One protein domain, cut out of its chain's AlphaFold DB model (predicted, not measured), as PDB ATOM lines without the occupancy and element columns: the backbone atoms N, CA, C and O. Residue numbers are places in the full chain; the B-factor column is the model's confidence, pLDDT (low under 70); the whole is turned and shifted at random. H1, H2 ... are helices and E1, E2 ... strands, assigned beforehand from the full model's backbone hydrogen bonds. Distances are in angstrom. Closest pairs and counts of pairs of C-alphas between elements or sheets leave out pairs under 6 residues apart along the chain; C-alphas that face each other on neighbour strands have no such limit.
ATOM      1  N   ASP A   5      10.741  43.581 -31.681       53.59
ATOM      2  CA  ASP A   5      10.006  42.792 -30.671       53.59
ATOM      3  C   ASP A   5       9.625  41.382 -31.151       53.59
ATOM      4  O   ASP A   5       9.498  40.449 -30.355       53.59
ATOM      5  N   THR A   6       9.499  41.181 -32.464       54.19
ATOM      6  CA  THR A   6       9.103  39.894 -33.058       54.19
ATOM      7  C   THR A   6      10.087  38.749 -32.760       54.19
ATOM      8  O   THR A   6       9.625  37.666 -32.387       54.19
ATOM      9  N   PRO A   7      11.424  38.938 -32.840       58.19
ATOM     10  CA  PRO A   7      12.385  37.886 -32.500       58.19
ATOM     11  C   PRO A   7      12.323  37.497 -31.020       58.19
ATOM     12  O   PRO A   7      12.441  36.320 -30.680       58.19
ATOM     13  N   ARG A   8      12.099  38.478 -30.140       70.44
ATOM     14  CA  ARG A   8      12.036  38.275 -28.691       70.44
ATOM     15  C   ARG A   8      10.781  37.500 -28.300       70.44
ATOM     16  O   ARG A   8      10.882  36.507 -27.583       70.44
ATOM     17  N   ASN A   9       9.625  37.877 -28.838       67.69
ATOM     18  CA  ASN A   9       8.364  37.193 -28.550       67.69
ATOM     19  C   ASN A   9       8.365  35.748 -29.067       67.69
ATOM     20  O   ASN A   9       7.946  34.840 -28.349       67.69
ATOM     21  N   ALA A  10       8.908  35.503 -30.264       76.69
ATOM     22  CA  ALA A  10       9.032  34.152 -30.811       76.69
ATOM     23  C   ALA A  10       9.938  33.252 -29.951       76.69
ATOM     24  O   ALA A  10       9.581  32.111 -29.661       76.69
ATOM     25  N   GLN A  11      11.079  33.772 -29.484       81.12
ATOM     26  CA  GLN A  11      11.974  33.041 -28.579       81.12
ATOM     27  C   GLN A  11      11.304  32.719 -27.239       81.12
ATOM     28  O   GLN A  11      11.493  31.635 -26.690       81.12
ATOM     29  N   MET A  12      10.495  33.640 -26.720       80.88
ATOM     30  CA  MET A  12       9.779  33.444 -25.465       80.88
ATOM     31  C   MET A  12       8.677  32.395 -25.575       80.88
ATOM     32  O   MET A  12       8.570  31.544 -24.694       80.88
ATOM     33  N   ILE A  13       7.912  32.402 -26.668       80.12
ATOM     34  CA  ILE A  13       6.906  31.370 -26.945       80.12
ATOM     35  C   ILE A  13       7.577  30.005 -27.112       80.12
ATOM     36  O   ILE A  13       7.118  29.028 -26.523       80.12
ATOM     37  N   ALA A  14       8.694  29.930 -27.845       87.00
ATOM     38  CA  ALA A  14       9.445  28.687 -28.013       87.00
ATOM     39  C   ALA A  14       9.953  28.138 -26.669       87.00
ATOM     40  O   ALA A  14       9.788  26.952 -26.387       87.00
ATOM     41  N   ARG A  15      10.494  29.007 -25.804       90.88
ATOM     42  CA  ARG A  15      10.909  28.635 -24.443       90.88
ATOM     43  C   ARG A  15       9.733  28.085 -23.632       90.88
ATOM     44  O   ARG A  15       9.839  26.994 -23.091       90.88
ATOM     45  N   VAL A  16       8.616  28.816 -23.578       88.75
ATOM     46  CA  VAL A  16       7.424  28.395 -22.817       88.75
ATOM     47  C   VAL A  16       6.846  27.084 -23.353       88.75
ATOM     48  O   VAL A  16       6.414  26.252 -22.565       88.75
ATOM     49  N   THR A  17       6.881  26.869 -24.668       89.75
ATOM     50  CA  THR A  17       6.436  25.610 -25.284       89.75
ATOM     51  C   THR A  17       7.307  24.441 -24.821       89.75
ATOM     52  O   THR A  17       6.779  23.453 -24.323       89.75
ATOM     53  N   ALA A  18       8.634  24.588 -24.866       93.06
ATOM     54  CA  ALA A  18       9.563  23.559 -24.395       93.06
ATOM     55  C   ALA A  18       9.495  23.322 -22.871       93.06
ATOM     56  O   ALA A  18       9.803  22.230 -22.389       93.06
ATOM     57  N   ASP A  19       9.157  24.345 -22.082       93.62
ATOM     58  CA  ASP A  19       8.891  24.192 -20.647       93.62
ATOM     59  C   ASP A  19       7.580  23.424 -20.404       93.62
ATOM     60  O   ASP A  19       7.546  22.528 -19.561       93.62
ATOM     61  N   ALA A  20       6.526  23.729 -21.167       93.88
ATOM     62  CA  ALA A  20       5.226  23.067 -21.070       93.88
ATOM     63  C   ALA A  20       5.304  21.580 -21.440       93.88
ATOM     64  O   ALA A  20       4.760  20.748 -20.719       93.88
ATOM     65  N   GLU A  21       6.017  21.234 -22.516       94.62
ATOM     66  CA  GLU A  21       6.245  19.841 -22.927       94.62
ATOM     67  C   GLU A  21       6.890  19.032 -21.796       94.62
ATOM     68  O   GLU A  21       6.328  18.034 -21.344       94.62
ATOM     69  N   ARG A  22       8.008  19.528 -21.247       95.62
ATOM     70  CA  ARG A  22       8.691  18.893 -20.106       95.62
ATOM     71  C   ARG A  22       7.799  18.792 -18.872       95.62
ATOM     72  O   ARG A  22       7.848  17.797 -18.151       95.62
ATOM     73  N   PHE A  23       6.989  19.815 -18.610       94.75
ATOM     74  CA  PHE A  23       6.055  19.807 -17.492       94.75
ATOM     75  C   PHE A  23       4.985  18.720 -17.653       94.75
ATOM     76  O   PHE A  23       4.751  17.965 -16.713       94.75
ATOM     77  N   PHE A  24       4.367  18.591 -18.830       95.31
ATOM     78  CA  PHE A  24       3.332  17.582 -19.072       95.31
ATOM     79  C   PHE A  24       3.881  16.153 -19.141       95.31
ATOM     80  O   PHE A  24       3.157  15.217 -18.803       95.31
ATOM     81  N   GLU A  25       5.145  15.968 -19.525       95.06
ATOM     82  CA  GLU A  25       5.835  14.677 -19.406       95.06
ATOM     83  C   GLU A  25       6.017  14.262 -17.940       95.06
ATOM     84  O   GLU A  25       5.757  13.112 -17.581       95.06
ATOM     85  N   ALA A  26       6.436  15.197 -17.082       94.44
ATOM     86  CA  ALA A  26       6.628  14.947 -15.654       94.44
ATOM     87  C   ALA A  26       5.303  14.833 -14.876       94.44
ATOM     88  O   ALA A  26       5.241  14.139 -13.860       94.44
ATOM     89  N   HIS A  27       4.254  15.505 -15.355       92.62
ATOM     90  CA  HIS A  27       2.951  15.621 -14.704       92.62
ATOM     91  C   HIS A  27       1.809  15.291 -15.681       92.62
ATOM     92  O   HIS A  27       1.049  16.179 -16.087       92.62
ATOM     93  N   PRO A  28       1.660  14.018 -16.093       92.69
ATOM     94  CA  PRO A  28       0.702  13.622 -17.125       92.69
ATOM     95  C   PRO A  28      -0.764  13.845 -16.728       92.69
ATOM     96  O   PRO A  28      -1.633  13.899 -17.602       92.69
ATOM     97  N   GLU A  29      -1.068  13.985 -15.439       91.81
ATOM     98  CA  GLU A  29      -2.397  14.312 -14.918       91.81
ATOM     99  C   GLU A  29      -2.795  15.779 -15.129       91.81
ATOM    100  O   GLU A  29      -3.982  16.104 -15.099       91.81
ATOM    101  N   ARG A  30      -1.815  16.661 -15.343       92.62
ATOM    102  CA  ARG A  30      -2.033  18.091 -15.559       92.62
ATOM    103  C   ARG A  30      -2.451  18.350 -16.997       92.62
ATOM    104  O   ARG A  30      -2.010  17.666 -17.916       92.62
ATOM    105  N   THR A  31      -3.314  19.336 -17.197       93.31
ATOM    106  CA  THR A  31      -3.877  19.717 -18.499       93.31
ATOM    107  C   THR A  31      -3.495  21.124 -18.936       93.31
ATOM    108  O   THR A  31      -3.546  21.407 -20.133       93.31
ATOM    109  N   LEU A  32      -3.079  21.980 -17.996       94.19
ATOM    110  CA  LEU A  32      -2.653  23.352 -18.256       94.19
ATOM    111  C   LEU A  32      -1.317  23.658 -17.574       94.19
ATOM    112  O   LEU A  32      -1.046  23.219 -16.455       94.19
ATOM    113  N   TYR A  33      -0.519  24.470 -18.254       95.00
ATOM    114  CA  TYR A  33       0.747  25.005 -17.784       95.00
ATOM    115  C   TYR A  33       0.774  26.511 -18.020       95.00
ATOM    116  O   TYR A  33       0.404  26.976 -19.095       95.00
ATOM    117  N   ALA A  34       1.248  27.276 -17.045       93.44
ATOM    118  CA  ALA A  34       1.462  28.707 -17.189       93.44
ATOM    119  C   ALA A  34       2.957  29.039 -17.186       93.44
ATOM    120  O   ALA A  34       3.670  28.728 -16.229       93.44
ATOM    121  N   GLY A  35       3.402  29.720 -18.243       92.31
ATOM    122  CA  GLY A  35       4.759  30.229 -18.408       92.31
ATOM    123  C   GLY A  35       4.804  31.754 -18.327       92.31
ATOM    124  O   GLY A  35       4.076  32.449 -19.036       92.31
ATOM    125  N   TYR A  36       5.677  32.280 -17.471       90.88
ATOM    126  CA  TYR A  36       5.854  33.719 -17.270       90.88
ATOM    127  C   TYR A  36       6.552  34.387 -18.465       90.88
ATOM    128  O   TYR A  36       7.652  33.992 -18.859       90.88
ATOM    129  N   LEU A  37       5.939  35.429 -19.021       86.88
ATOM    130  CA  LEU A  37       6.435  36.194 -20.168       86.88
ATOM    131  C   LEU A  37       7.148  37.501 -19.785       86.88
ATOM    132  O   LEU A  37       7.603  38.227 -20.659       86.88
ATOM    133  N   GLY A  38       7.287  37.828 -18.506       86.94
ATOM    134  CA  GLY A  38       7.873  39.107 -18.107       86.94
ATOM    135  C   GLY A  38       6.840  40.103 -17.595       86.94
ATOM    136  O   GLY A  38       5.649  39.804 -17.490       86.94
ATOM    137  N   ASN A  39       7.336  41.293 -17.267       86.50
ATOM    138  CA  ASN A  39       6.509  42.400 -16.819       86.50
ATOM    139  C   ASN A  39       6.041  43.232 -18.015       86.50
ATOM    140  O   ASN A  39       6.841  43.523 -18.907       86.50
ATOM    141  N   THR A  40       4.783  43.660 -17.995       82.25
ATOM    142  CA  THR A  40       4.278  44.729 -18.858       82.25
ATOM    143  C   THR A  40       4.895  46.064 -18.436       82.25
ATOM    144  O   THR A  40       5.440  46.205 -17.337       82.25
ATOM    145  N   GLU A  41       4.786  47.084 -19.288       76.69
ATOM    146  CA  GLU A  41       5.227  48.447 -18.951       76.69
ATOM    147  C   GLU A  41       4.508  49.015 -17.714       76.69
ATOM    148  O   GLU A  41       5.025  49.905 -17.042       76.69
ATOM    149  N   GLN A  42       3.330  48.474 -17.388       76.69
ATOM    150  CA  GLN A  42       2.502  48.875 -16.252       76.69
ATOM    151  C   GLN A  42       2.808  48.066 -14.978       76.69
ATOM    152  O   GLN A  42       2.170  48.270 -13.947       76.69
ATOM    153  N   GLY A  43       3.809  47.178 -15.028       81.25
ATOM    154  CA  GLY A  43       4.250  46.364 -13.896       81.25
ATOM    155  C   GLY A  43       3.429  45.092 -13.672       81.25
ATOM    156  O   GLY A  43       3.611  44.428 -12.652       81.25
ATOM    157  N   GLU A  44       2.542  44.732 -14.599       85.69
ATOM    158  CA  GLU A  44       1.779  43.486 -14.520       85.69
ATOM    159  C   GLU A  44       2.633  42.313 -14.979       85.69
ATOM    160  O   GLU A  44       3.454  42.434 -15.881       85.69
ATOM    161  N   TRP A  45       2.423  41.144 -14.395       87.81
ATOM    162  CA  TRP A  45       3.029  39.912 -14.866       87.81
ATOM    163  C   TRP A  45       2.200  39.337 -16.004       87.81
ATOM    164  O   TRP A  45       1.038  38.975 -15.803       87.81
ATOM    165  N   ALA A  46       2.814  39.209 -17.176       87.62
ATOM    166  CA  ALA A  46       2.214  38.563 -18.330       87.62
ATOM    167  C   ALA A  46       2.495  37.054 -18.302       87.62
ATOM    168  O   ALA A  46       3.622  36.618 -18.049       87.62
ATOM    169  N   TYR A  47       1.478  36.248 -18.597       90.50
ATOM    170  CA  TYR A  47       1.569  34.791 -18.665       90.50
ATOM    171  C   TYR A  47       1.003  34.259 -19.976       90.50
ATOM    172  O   TYR A  47      -0.051  34.700 -20.435       90.50
ATOM    173  N   LEU A  48       1.675  33.247 -20.527       89.81
ATOM    174  CA  LEU A  48       1.140  32.372 -21.565       89.81
ATOM    175  C   LEU A  48       0.700  31.061 -20.919       89.81
ATOM    176  O   LEU A  48       1.479  30.413 -20.221       89.81
ATOM    177  N   VAL A  49      -0.541  30.670 -21.171       91.81
ATOM    178  CA  VAL A  49      -1.113  29.393 -20.761       91.81
ATOM    179  C   VAL A  49      -1.069  28.435 -21.944       91.81
ATOM    180  O   VAL A  49      -1.627  28.705 -23.009       91.81
ATOM    181  N   MET A  50      -0.412  27.302 -21.738       92.94
ATOM    182  CA  MET A  50      -0.313  26.189 -22.672       92.94
ATOM    183  C   MET A  50      -1.219  25.056 -22.194       92.94
ATOM    184  O   MET A  50      -1.203  24.702 -21.016       92.94
ATOM    185  N   GLY A  51      -1.997  24.485 -23.106       92.56
ATOM    186  CA  GLY A  51      -2.609  23.172 -22.941       92.56
ATOM    187  C   GLY A  51      -1.775  22.090 -23.627       92.56
ATOM    188  O   GLY A  51      -0.818  22.387 -24.343       92.56
ATOM    189  N   LYS A  52      -2.163  20.822 -23.445       90.00
ATOM    190  CA  LYS A  52      -1.491  19.678 -24.096       90.00
ATOM    191  C   LYS A  52      -1.498  19.754 -25.623       90.00
ATOM    192  O   LYS A  52      -0.547  19.316 -26.257       90.00
ATOM    193  N   ASP A  53      -2.557  20.326 -26.188       88.19
ATOM    194  CA  ASP A  53      -2.752  20.418 -27.638       88.19
ATOM    195  C   ASP A  53      -2.192  21.725 -28.236       88.19
ATOM    196  O   ASP A  53      -2.324  21.961 -29.437       88.19
ATOM    197  N   GLY A  54      -1.579  22.589 -27.416       84.81
ATOM    198  CA  GLY A  54      -1.001  23.863 -27.847       84.81
ATOM    199  C   GLY A  54      -1.418  25.063 -26.986       84.81
ATOM    200  O   GLY A  54      -1.894  24.894 -25.862       84.81
ATOM    201  N   PRO A  55      -1.225  26.301 -27.481       87.44
ATOM    202  CA  PRO A  55      -1.562  27.515 -26.737       87.44
ATOM    203  C   PRO A  55      -3.049  27.577 -26.363       87.44
ATOM    204  O   PRO A  55      -3.916  27.467 -27.226       87.44
ATOM    205  N   TYR A  56      -3.337  27.792 -25.078       88.25
ATOM    206  CA  TYR A  56      -4.700  27.962 -24.561       88.25
ATOM    207  C   TYR A  56      -5.103  29.442 -24.505       88.25
ATOM    208  O   TYR A  56      -6.231  29.798 -24.830       88.25
ATOM    209  N   GLY A  57      -4.176  30.322 -24.118       87.88
ATOM    210  CA  GLY A  57      -4.394  31.768 -24.068       87.88
ATOM    211  C   GLY A  57      -3.388  32.464 -23.161       87.88
ATOM    212  O   GLY A  57      -2.379  31.873 -22.798       87.88
ATOM    213  N   GLY A  58      -3.639  33.711 -22.780       87.19
ATOM    214  CA  GLY A  58      -2.754  34.460 -21.889       87.19
ATOM    215  C   GLY A  58      -3.525  35.403 -20.981       87.19
ATOM    216  O   GLY A  58      -4.691  35.703 -21.233       87.19
ATOM    217  N   PHE A  59      -2.879  35.840 -19.905       85.62
ATOM    218  CA  PHE A  59      -3.447  36.824 -18.989       85.62
ATOM    219  C   PHE A  59      -2.355  37.692 -18.368       85.62
ATOM    220  O   PHE A  59      -1.185  37.307 -18.303       85.62
ATOM    221  N   GLU A  60      -2.778  38.852 -17.883       85.69
ATOM    222  CA  GLU A  60      -1.957  39.805 -17.148       85.69
ATOM    223  C   GLU A  60      -2.503  39.951 -15.728       85.69
ATOM    224  O   GLU A  60      -3.704  39.813 -15.472       85.69
ATOM    225  N   LEU A  61      -1.598  40.178 -14.786       81.62
ATOM    226  CA  LEU A  61      -1.884  40.219 -13.358       81.62
ATOM    227  C   LEU A  61      -1.049  41.327 -12.738       81.62
ATOM    228  O   LEU A  61       0.174  41.298 -12.830       81.62
ATOM    229  N   LEU A  62      -1.684  42.248 -12.020       81.31
ATOM    230  CA  LEU A  62      -0.939  43.133 -11.137       81.31
ATOM    231  C   LEU A  62      -0.642  42.396  -9.820       81.31
ATOM    232  O   LEU A  62      -1.592  41.916  -9.190       81.31
ATOM    233  N   PRO A  63       0.623  42.307  -9.373       72.94
ATOM    234  CA  PRO A  63       0.964  41.672  -8.105       72.94
ATOM    235  C   PRO A  63       0.166  42.278  -6.948       72.94
ATOM    236  O   PRO A  63       0.039  43.495  -6.819       72.94
ATOM    237  N   THR A  64      -0.396  41.422  -6.100       67.25
ATOM    238  CA  THR A  64      -1.284  41.847  -5.004       67.25
ATOM    239  C   THR A  64      -0.526  42.299  -3.753       67.25
ATOM    240  O   THR A  64      -1.145  42.762  -2.797       67.25
ATOM    241  N   SER A  65       0.788  42.066  -3.722       68.62
ATOM    242  CA  SER A  65       1.722  42.398  -2.643       68.62
ATOM    243  C   SER A  65       3.151  42.341  -3.187       68.62
ATOM    244  O   SER A  65       3.434  41.496  -4.037       68.62
ATOM    245  N   ASP A  66       4.041  43.168  -2.639       69.81
ATOM    246  CA  ASP A  66       5.479  43.156  -2.940       69.81
ATOM    247  C   ASP A  66       6.189  41.904  -2.389       69.81
ATOM    248  O   ASP A  66       7.297  41.574  -2.801       69.81
ATOM    249  N   GLU A  67       5.547  41.181  -1.464       72.62
ATOM    250  CA  GLU A  67       6.087  39.950  -0.869       72.62
ATOM    251  C   GLU A  67       5.937  38.724  -1.781       72.62
ATOM    252  O   GLU A  67       6.668  37.745  -1.629       72.62
ATOM    253  N   LEU A  68       4.973  38.747  -2.709       75.38
ATOM    254  CA  LEU A  68       4.756  37.644  -3.638       75.38
ATOM    255  C   LEU A  68       5.695  37.800  -4.832       75.38
ATOM    256  O   LEU A  68       5.609  38.789  -5.555       75.38
ATOM    257  N   THR A  69       6.537  36.800  -5.093       84.69
ATOM    258  CA  THR A  69       7.404  36.799  -6.282       84.69
ATOM    259  C   THR A  69       6.744  36.091  -7.470       84.69
ATOM    260  O   THR A  69       5.866  35.236  -7.299       84.69
ATOM    261  N   CYS A  70       7.171  36.409  -8.700       84.56
ATOM    262  CA  CYS A  70       6.609  35.770  -9.898       84.56
ATOM    263  C   CYS A  70       6.889  34.261  -9.934       84.56
ATOM    264  O   CYS A  70       6.048  33.484 -10.382       84.56
ATOM    265  N   GLU A  71       8.037  33.831  -9.408       86.62
ATOM    266  CA  GLU A  71       8.423  32.424  -9.316       86.62
ATOM    267  C   GLU A  71       7.498  31.656  -8.369       86.62
ATOM    268  O   GLU A  71       6.979  30.593  -8.723       86.62
ATOM    269  N   GLN A  72       7.224  32.224  -7.190       83.88
ATOM    270  CA  GLN A  72       6.289  31.642  -6.229       83.88
ATOM    271  C   GLN A  72       4.892  31.530  -6.837       83.88
ATOM    272  O   GLN A  72       4.268  30.474  -6.767       83.88
ATOM    273  N   PHE A  73       4.413  32.587  -7.491       84.81
ATOM    274  CA  PHE A  73       3.115  32.572  -8.156       84.81
ATOM    275  C   PHE A  73       3.037  31.523  -9.277       84.81
ATOM    276  O   PHE A  73       2.093  30.732  -9.312       84.81
ATOM    277  N   THR A  74       4.047  31.466 -10.150       88.88
ATOM    278  CA  THR A  74       4.134  30.476 -11.238       88.88
ATOM    279  C   THR A  74       4.102  29.056 -10.679       88.88
ATOM    280  O   THR A  74       3.346  28.206 -11.153       88.88
ATOM    281  N   THR A  75       4.869  28.812  -9.615       87.44
ATOM    282  CA  THR A  75       4.897  27.526  -8.914       87.44
ATOM    283  C   THR A  75       3.515  27.163  -8.384       87.44
ATOM    284  O   THR A  75       3.049  26.048  -8.610       87.44
ATOM    285  N   LEU A  76       2.809  28.092  -7.736       84.31
ATOM    286  CA  LEU A  76       1.476  27.827  -7.187       84.31
ATOM    287  C   LEU A  76       0.462  27.469  -8.270       84.31
ATOM    288  O   LEU A  76      -0.323  26.539  -8.085       84.31
ATOM    289  N   MET A  77       0.486  28.165  -9.405       86.88
ATOM    290  CA  MET A  77      -0.413  27.845 -10.511       86.88
ATOM    291  C   MET A  77      -0.140  26.444 -11.075       86.88
ATOM    292  O   MET A  77      -1.071  25.667 -11.293       86.88
ATOM    293  N   ASN A  78       1.127  26.083 -11.266       91.25
ATOM    294  CA  ASN A  78       1.477  24.812 -11.897       91.25
ATOM    295  C   ASN A  78       1.403  23.614 -10.933       91.25
ATOM    296  O   ASN A  78       1.128  22.504 -11.370       91.25
ATOM    297  N   THR A  79       1.566  23.812  -9.622       86.06
ATOM    298  CA  THR A  79       1.633  22.695  -8.656       86.06
ATOM    299  C   THR A  79       0.343  22.456  -7.874       86.06
ATOM    300  O   THR A  79       0.070  21.326  -7.471       86.06
ATOM    301  N   LEU A  80      -0.497  23.475  -7.659       81.81
ATOM    302  CA  LEU A  80      -1.707  23.301  -6.851       81.81
ATOM    303  C   LEU A  80      -2.858  22.680  -7.656       81.81
ATOM    304  O   LEU A  80      -3.042  23.037  -8.823       81.81
ATOM    305  N   PRO A  81      -3.724  21.846  -7.038       76.88
ATOM    306  CA  PRO A  81      -4.875  21.241  -7.721       76.88
ATOM    307  C   PRO A  81      -5.836  22.254  -8.355       76.88
ATOM    308  O   PRO A  81      -6.458  21.986  -9.374       76.88
ATOM    309  N   ARG A  82      -5.967  23.443  -7.756       81.88
ATOM    310  CA  ARG A  82      -6.854  24.507  -8.255       81.88
ATOM    311  C   ARG A  82      -6.185  25.458  -9.243       81.88
ATOM    312  O   ARG A  82      -6.867  26.340  -9.755       81.88
ATOM    313  N   GLY A  83      -4.885  25.316  -9.483       85.25
ATOM    314  CA  GLY A  83      -4.134  26.241 -10.321       85.25
ATOM    315  C   GLY A  83      -4.617  26.258 -11.772       85.25
ATOM    316  O   GLY A  83      -4.809  27.335 -12.321       85.25
ATOM    317  N   GLU A  84      -4.955  25.102 -12.351       89.62
ATOM    318  CA  GLU A  84      -5.496  25.030 -13.724       89.62
ATOM    319  C   GLU A  84      -6.835  25.753 -13.851       89.62
ATOM    320  O   GLU A  84      -7.049  26.494 -14.805       89.62
ATOM    321  N   GLN A  85      -7.713  25.614 -12.853       87.06
ATOM    322  CA  GLN A  85      -8.974  26.353 -12.836       87.06
ATOM    323  C   GLN A  85      -8.729  27.863 -12.769       87.06
ATOM    324  O   GLN A  85      -9.461  28.621 -13.387       87.06
ATOM    325  N   VAL A  86      -7.709  28.312 -12.031       83.31
ATOM    326  CA  VAL A  86      -7.341  29.734 -11.961       83.31
ATOM    327  C   VAL A  86      -6.801  30.234 -13.293       83.31
ATOM    328  O   VAL A  86      -7.196  31.318 -13.716       83.31
ATOM    329  N   MET A  87      -5.936  29.465 -13.958       88.62
ATOM    330  CA  MET A  87      -5.432  29.804 -15.291       88.62
ATOM    331  C   MET A  87      -6.589  29.905 -16.282       88.62
ATOM    332  O   MET A  87      -6.731  30.922 -16.953       88.62
ATOM    333  N   LYS A  88      -7.450  28.882 -16.314       88.25
ATOM    334  CA  LYS A  88      -8.629  28.828 -17.174       88.25
ATOM    335  C   LYS A  88      -9.559  30.006 -16.926       88.25
ATOM    336  O   LYS A  88      -9.871  30.735 -17.852       88.25
ATOM    337  N   ASP A  89      -9.938  30.242 -15.672       84.25
ATOM    338  CA  ASP A  89     -10.768  31.383 -15.295       84.25
ATOM    339  C   ASP A  89     -10.135  32.713 -15.701       84.25
ATOM    340  O   ASP A  89     -10.857  33.627 -16.087       84.25
ATOM    341  N   SER A  90      -8.814  32.848 -15.562       81.94
ATOM    342  CA  SER A  90      -8.100  34.071 -15.928       81.94
ATOM    343  C   SER A  90      -8.124  34.283 -17.435       81.94
ATOM    344  O   SER A  90      -8.484  35.367 -17.870       81.94
ATOM    345  N   VAL A  91      -7.830  33.251 -18.228       83.50
ATOM    346  CA  VAL A  91      -7.865  33.327 -19.696       83.50
ATOM    347  C   VAL A  91      -9.294  33.551 -20.204       83.50
ATOM    348  O   VAL A  91      -9.535  34.485 -20.961       83.50
ATOM    349  N   ASP A  92     -10.263  32.764 -19.733       82.25
ATOM    350  CA  ASP A  92     -11.653  32.804 -20.202       82.25
ATOM    351  C   ASP A  92     -12.368  34.119 -19.809       82.25
ATOM    352  O   ASP A  92     -13.295  34.553 -20.493       82.25
ATOM    353  N   LYS A  93     -11.956  34.782 -18.712       71.62
ATOM    354  CA  LYS A  93     -12.513  36.084 -18.279       71.62
ATOM    355  C   LYS A  93     -11.866  37.291 -18.956       71.62
ATOM    356  O   LYS A  93     -12.407  38.391 -18.835       71.62
ATOM    357  N   VAL A  94     -10.756  37.140 -19.679       58.25
ATOM    358  CA  VAL A  94     -10.038  38.240 -20.361       58.25
ATOM    359  C   VAL A  94     -10.740  38.648 -21.674       58.25
ATOM    360  O   VAL A  94     -10.149  38.875 -22.719       58.25
ATOM    361  N   GLY A  95     -12.055  38.849 -21.565       51.28
ATOM    362  CA  GLY A  95     -12.764  39.969 -22.183       51.28
ATOM    363  C   GLY A  95     -12.874  41.200 -21.259       51.28
ATOM    364  O   GLY A  95     -13.599  42.130 -21.591       51.28
ATOM    365  N   GLY A  96     -12.197  41.219 -20.098       42.97
ATOM    366  CA  GLY A  96     -11.972  42.428 -19.295       42.97
ATOM    367  C   GLY A  96     -11.980  42.208 -17.776       42.97
ATOM    368  O   GLY A  96     -12.992  41.839 -17.188       42.97
ATOM    369  N   THR A  97     -10.895  42.615 -17.111       48.88
ATOM    370  CA  THR A  97     -10.805  42.895 -15.657       48.88
ATOM    371  C   THR A  97     -10.764  41.686 -14.705       48.88
ATOM    372  O   THR A  97     -11.729  41.354 -14.015       48.88
ATOM    373  N   VAL A  98      -9.582  41.084 -14.541       51.94
ATOM    374  CA  VAL A  98      -9.306  40.143 -13.441       51.94
ATOM    375  C   VAL A  98      -8.566  40.878 -12.318       51.94
ATOM    376  O   VAL A  98      -7.351  41.009 -12.354       51.94
ATOM    377  N   ARG A  99      -9.290  41.372 -11.300       54.81
ATOM    378  CA  ARG A  99      -8.660  41.987 -10.103       54.81
ATOM    379  C   ARG A  99      -9.215  41.521  -8.751       54.81
ATOM    380  O   ARG A  99      -8.698  41.909  -7.719       54.81
ATOM    381  N   ALA A 100     -10.272  40.703  -8.725       54.34
ATOM    382  CA  ALA A 100     -10.924  40.300  -7.465       54.34
ATOM    383  C   ALA A 100     -11.051  38.778  -7.277       54.34
ATOM    384  O   ALA A 100     -10.932  38.268  -6.162       54.34
ATOM    385  N   GLY A 101     -11.299  38.033  -8.361       55.88
ATOM    386  CA  GLY A 101     -11.417  36.572  -8.302       55.88
ATOM    387  C   GLY A 101     -10.072  35.885  -8.074       55.88
ATOM    388  O   GLY A 101      -9.981  34.970  -7.256       55.88
ATOM    389  N   LEU A 102      -9.038  36.376  -8.759       63.41
ATOM    390  CA  LEU A 102      -7.675  35.866  -8.679       63.41
ATOM    391  C   LEU A 102      -7.112  36.063  -7.266       63.41
ATOM    392  O   LEU A 102      -6.796  35.075  -6.616       63.41
ATOM    393  N   ASP A 103      -7.158  37.279  -6.718       62.09
ATOM    394  CA  ASP A 103      -6.722  37.609  -5.352       62.09
ATOM    395  C   ASP A 103      -7.247  36.651  -4.281       62.09
ATOM    396  O   ASP A 103      -6.501  36.197  -3.414       62.09
ATOM    397  N   LYS A 104      -8.540  36.307  -4.318       64.81
ATOM    398  CA  LYS A 104      -9.133  35.412  -3.315       64.81
ATOM    399  C   LYS A 104      -8.611  33.984  -3.438       64.81
ATOM    400  O   LYS A 104      -8.468  33.304  -2.418       64.81
ATOM    401  N   VAL A 105      -8.357  33.508  -4.657       65.81
ATOM    402  CA  VAL A 105      -7.789  32.173  -4.866       65.81
ATOM    403  C   VAL A 105      -6.294  32.170  -4.561       65.81
ATOM    404  O   VAL A 105      -5.839  31.242  -3.901       65.81
ATOM    405  N   LEU A 106      -5.569  33.234  -4.912       66.31
ATOM    406  CA  LEU A 106      -4.157  33.405  -4.575       66.31
ATOM    407  C   LEU A 106      -3.928  33.484  -3.079       66.31
ATOM    408  O   LEU A 106      -3.100  32.747  -2.569       66.31
ATOM    409  N   ARG A 107      -4.708  34.277  -2.341       69.75
ATOM    410  CA  ARG A 107      -4.607  34.325  -0.874       69.75
ATOM    411  C   ARG A 107      -4.834  32.953  -0.241       69.75
ATOM    412  O   ARG A 107      -4.153  32.599   0.711       69.75
ATOM    413  N   ARG A 108      -5.769  32.160  -0.776       68.81
ATOM    414  CA  ARG A 108      -6.020  30.787  -0.303       68.81
ATOM    415  C   ARG A 108      -4.896  29.822  -0.679       68.81
ATOM    416  O   ARG A 108      -4.544  28.982   0.137       68.81
ATOM    417  N   ALA A 109      -4.355  29.942  -1.887       63.19
ATOM    418  CA  ALA A 109      -3.222  29.156  -2.365       63.19
ATOM    419  C   ALA A 109      -1.947  29.461  -1.565       63.19
ATOM    420  O   ALA A 109      -1.293  28.540  -1.095       63.19
ATOM    421  N   LEU A 110      -1.651  30.741  -1.341       65.44
ATOM    422  CA  LEU A 110      -0.518  31.218  -0.549       65.44
ATOM    423  C   LEU A 110      -0.622  30.807   0.916       65.44
ATOM    424  O   LEU A 110       0.375  30.412   1.502       65.44
ATOM    425  N   ALA A 111      -1.825  30.826   1.494       66.75
ATOM    426  CA  ALA A 111      -2.045  30.328   2.850       66.75
ATOM    427  C   ALA A 111      -1.832  28.806   2.982       66.75
ATOM    428  O   ALA A 111      -1.596  28.319   4.084       66.75
ATOM    429  N   ALA A 112      -1.952  28.055   1.883       61.75
ATOM    430  CA  ALA A 112      -1.741  26.610   1.844       61.75
ATOM    431  C   ALA A 112      -0.316  26.218   1.412       61.75
ATOM    432  O   ALA A 112       0.057  25.050   1.524       61.75
ATOM    433  N   ALA A 113       0.468  27.169   0.906       55.41
ATOM    434  CA  ALA A 113       1.848  26.948   0.517       55.41
ATOM    435  C   ALA A 113       2.749  26.991   1.761       55.41
ATOM    436  O   ALA A 113       2.541  27.848   2.624       55.41
TER     437      ALA A 113
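What this domain is: This is residues 5 to 113 of the 120 residues of an uncharacterized protein of Paraburkholderia sp. BL6665CI2N2 (UniProt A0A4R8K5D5). A strongly twisted sheet of three strands is the middle of three layers, with the long helix H1 over one face and H2 and H3 over the other; H4 lies beyond these two, off the sheet. The 109 printed residues hold four named helices and three named strands, ordered H1 E1 E2 E3 H2 H3 H4, a mixed class. The sheet E1 E2 E3 is a meander, each strand the antiparallel neighbour of the one before. The whole is compact and rounded, with a radius of gyration of the C-alphas of 13.4 A and spans of 34 by 32 by 26 A.

How they stand to each other: H1, residues 5 to 26, lies over E1, residues 32 to 39, and E2, residues 45 to 51, at a height over the sheet of 7.4 A; the closest C-alphas of H1 and E1 are those of Val 16 and Gly 35, 5.5 A. E1 and E2 form a hairpin, with N 35 and O 48 within hydrogen-bond range at 2.8 A. E2 forms another with E3, residues 54 to 61, with N 49 and O 57 at 2.7 A. H2, residues 70 to 79, runs along the strands, at 4 degrees to E1 on the local plane; their closest C-alphas, Tyr 33 and Asn 78, are 5.9 A apart. H3, residues 83 to 93, is on the same face as H2; its closest C-alpha pair with E3 is Val 91 and Gly 58, 5.7 A. H4, residues 101 to 112, only just touches H3, with 3 pairs of C-alphas within 8 A, the closest Val 86 and Leu 102, 7.0 A. In the four helices every O i to N i+4 pair is within hydrogen-bond range.

Where its parts are: H1 begins at C-alpha 5 (10.006, 42.792, -30.671) and is 31.8 A long; E1 measures 21.2 A and E3 21.9 A. H4 ends at C-alpha 112 (-1.741, 26.610, 1.844).

The domain as a whole: The printed part has no cut and no long link. Low confidence, pLDDT under 70, includes residues 94 to 113.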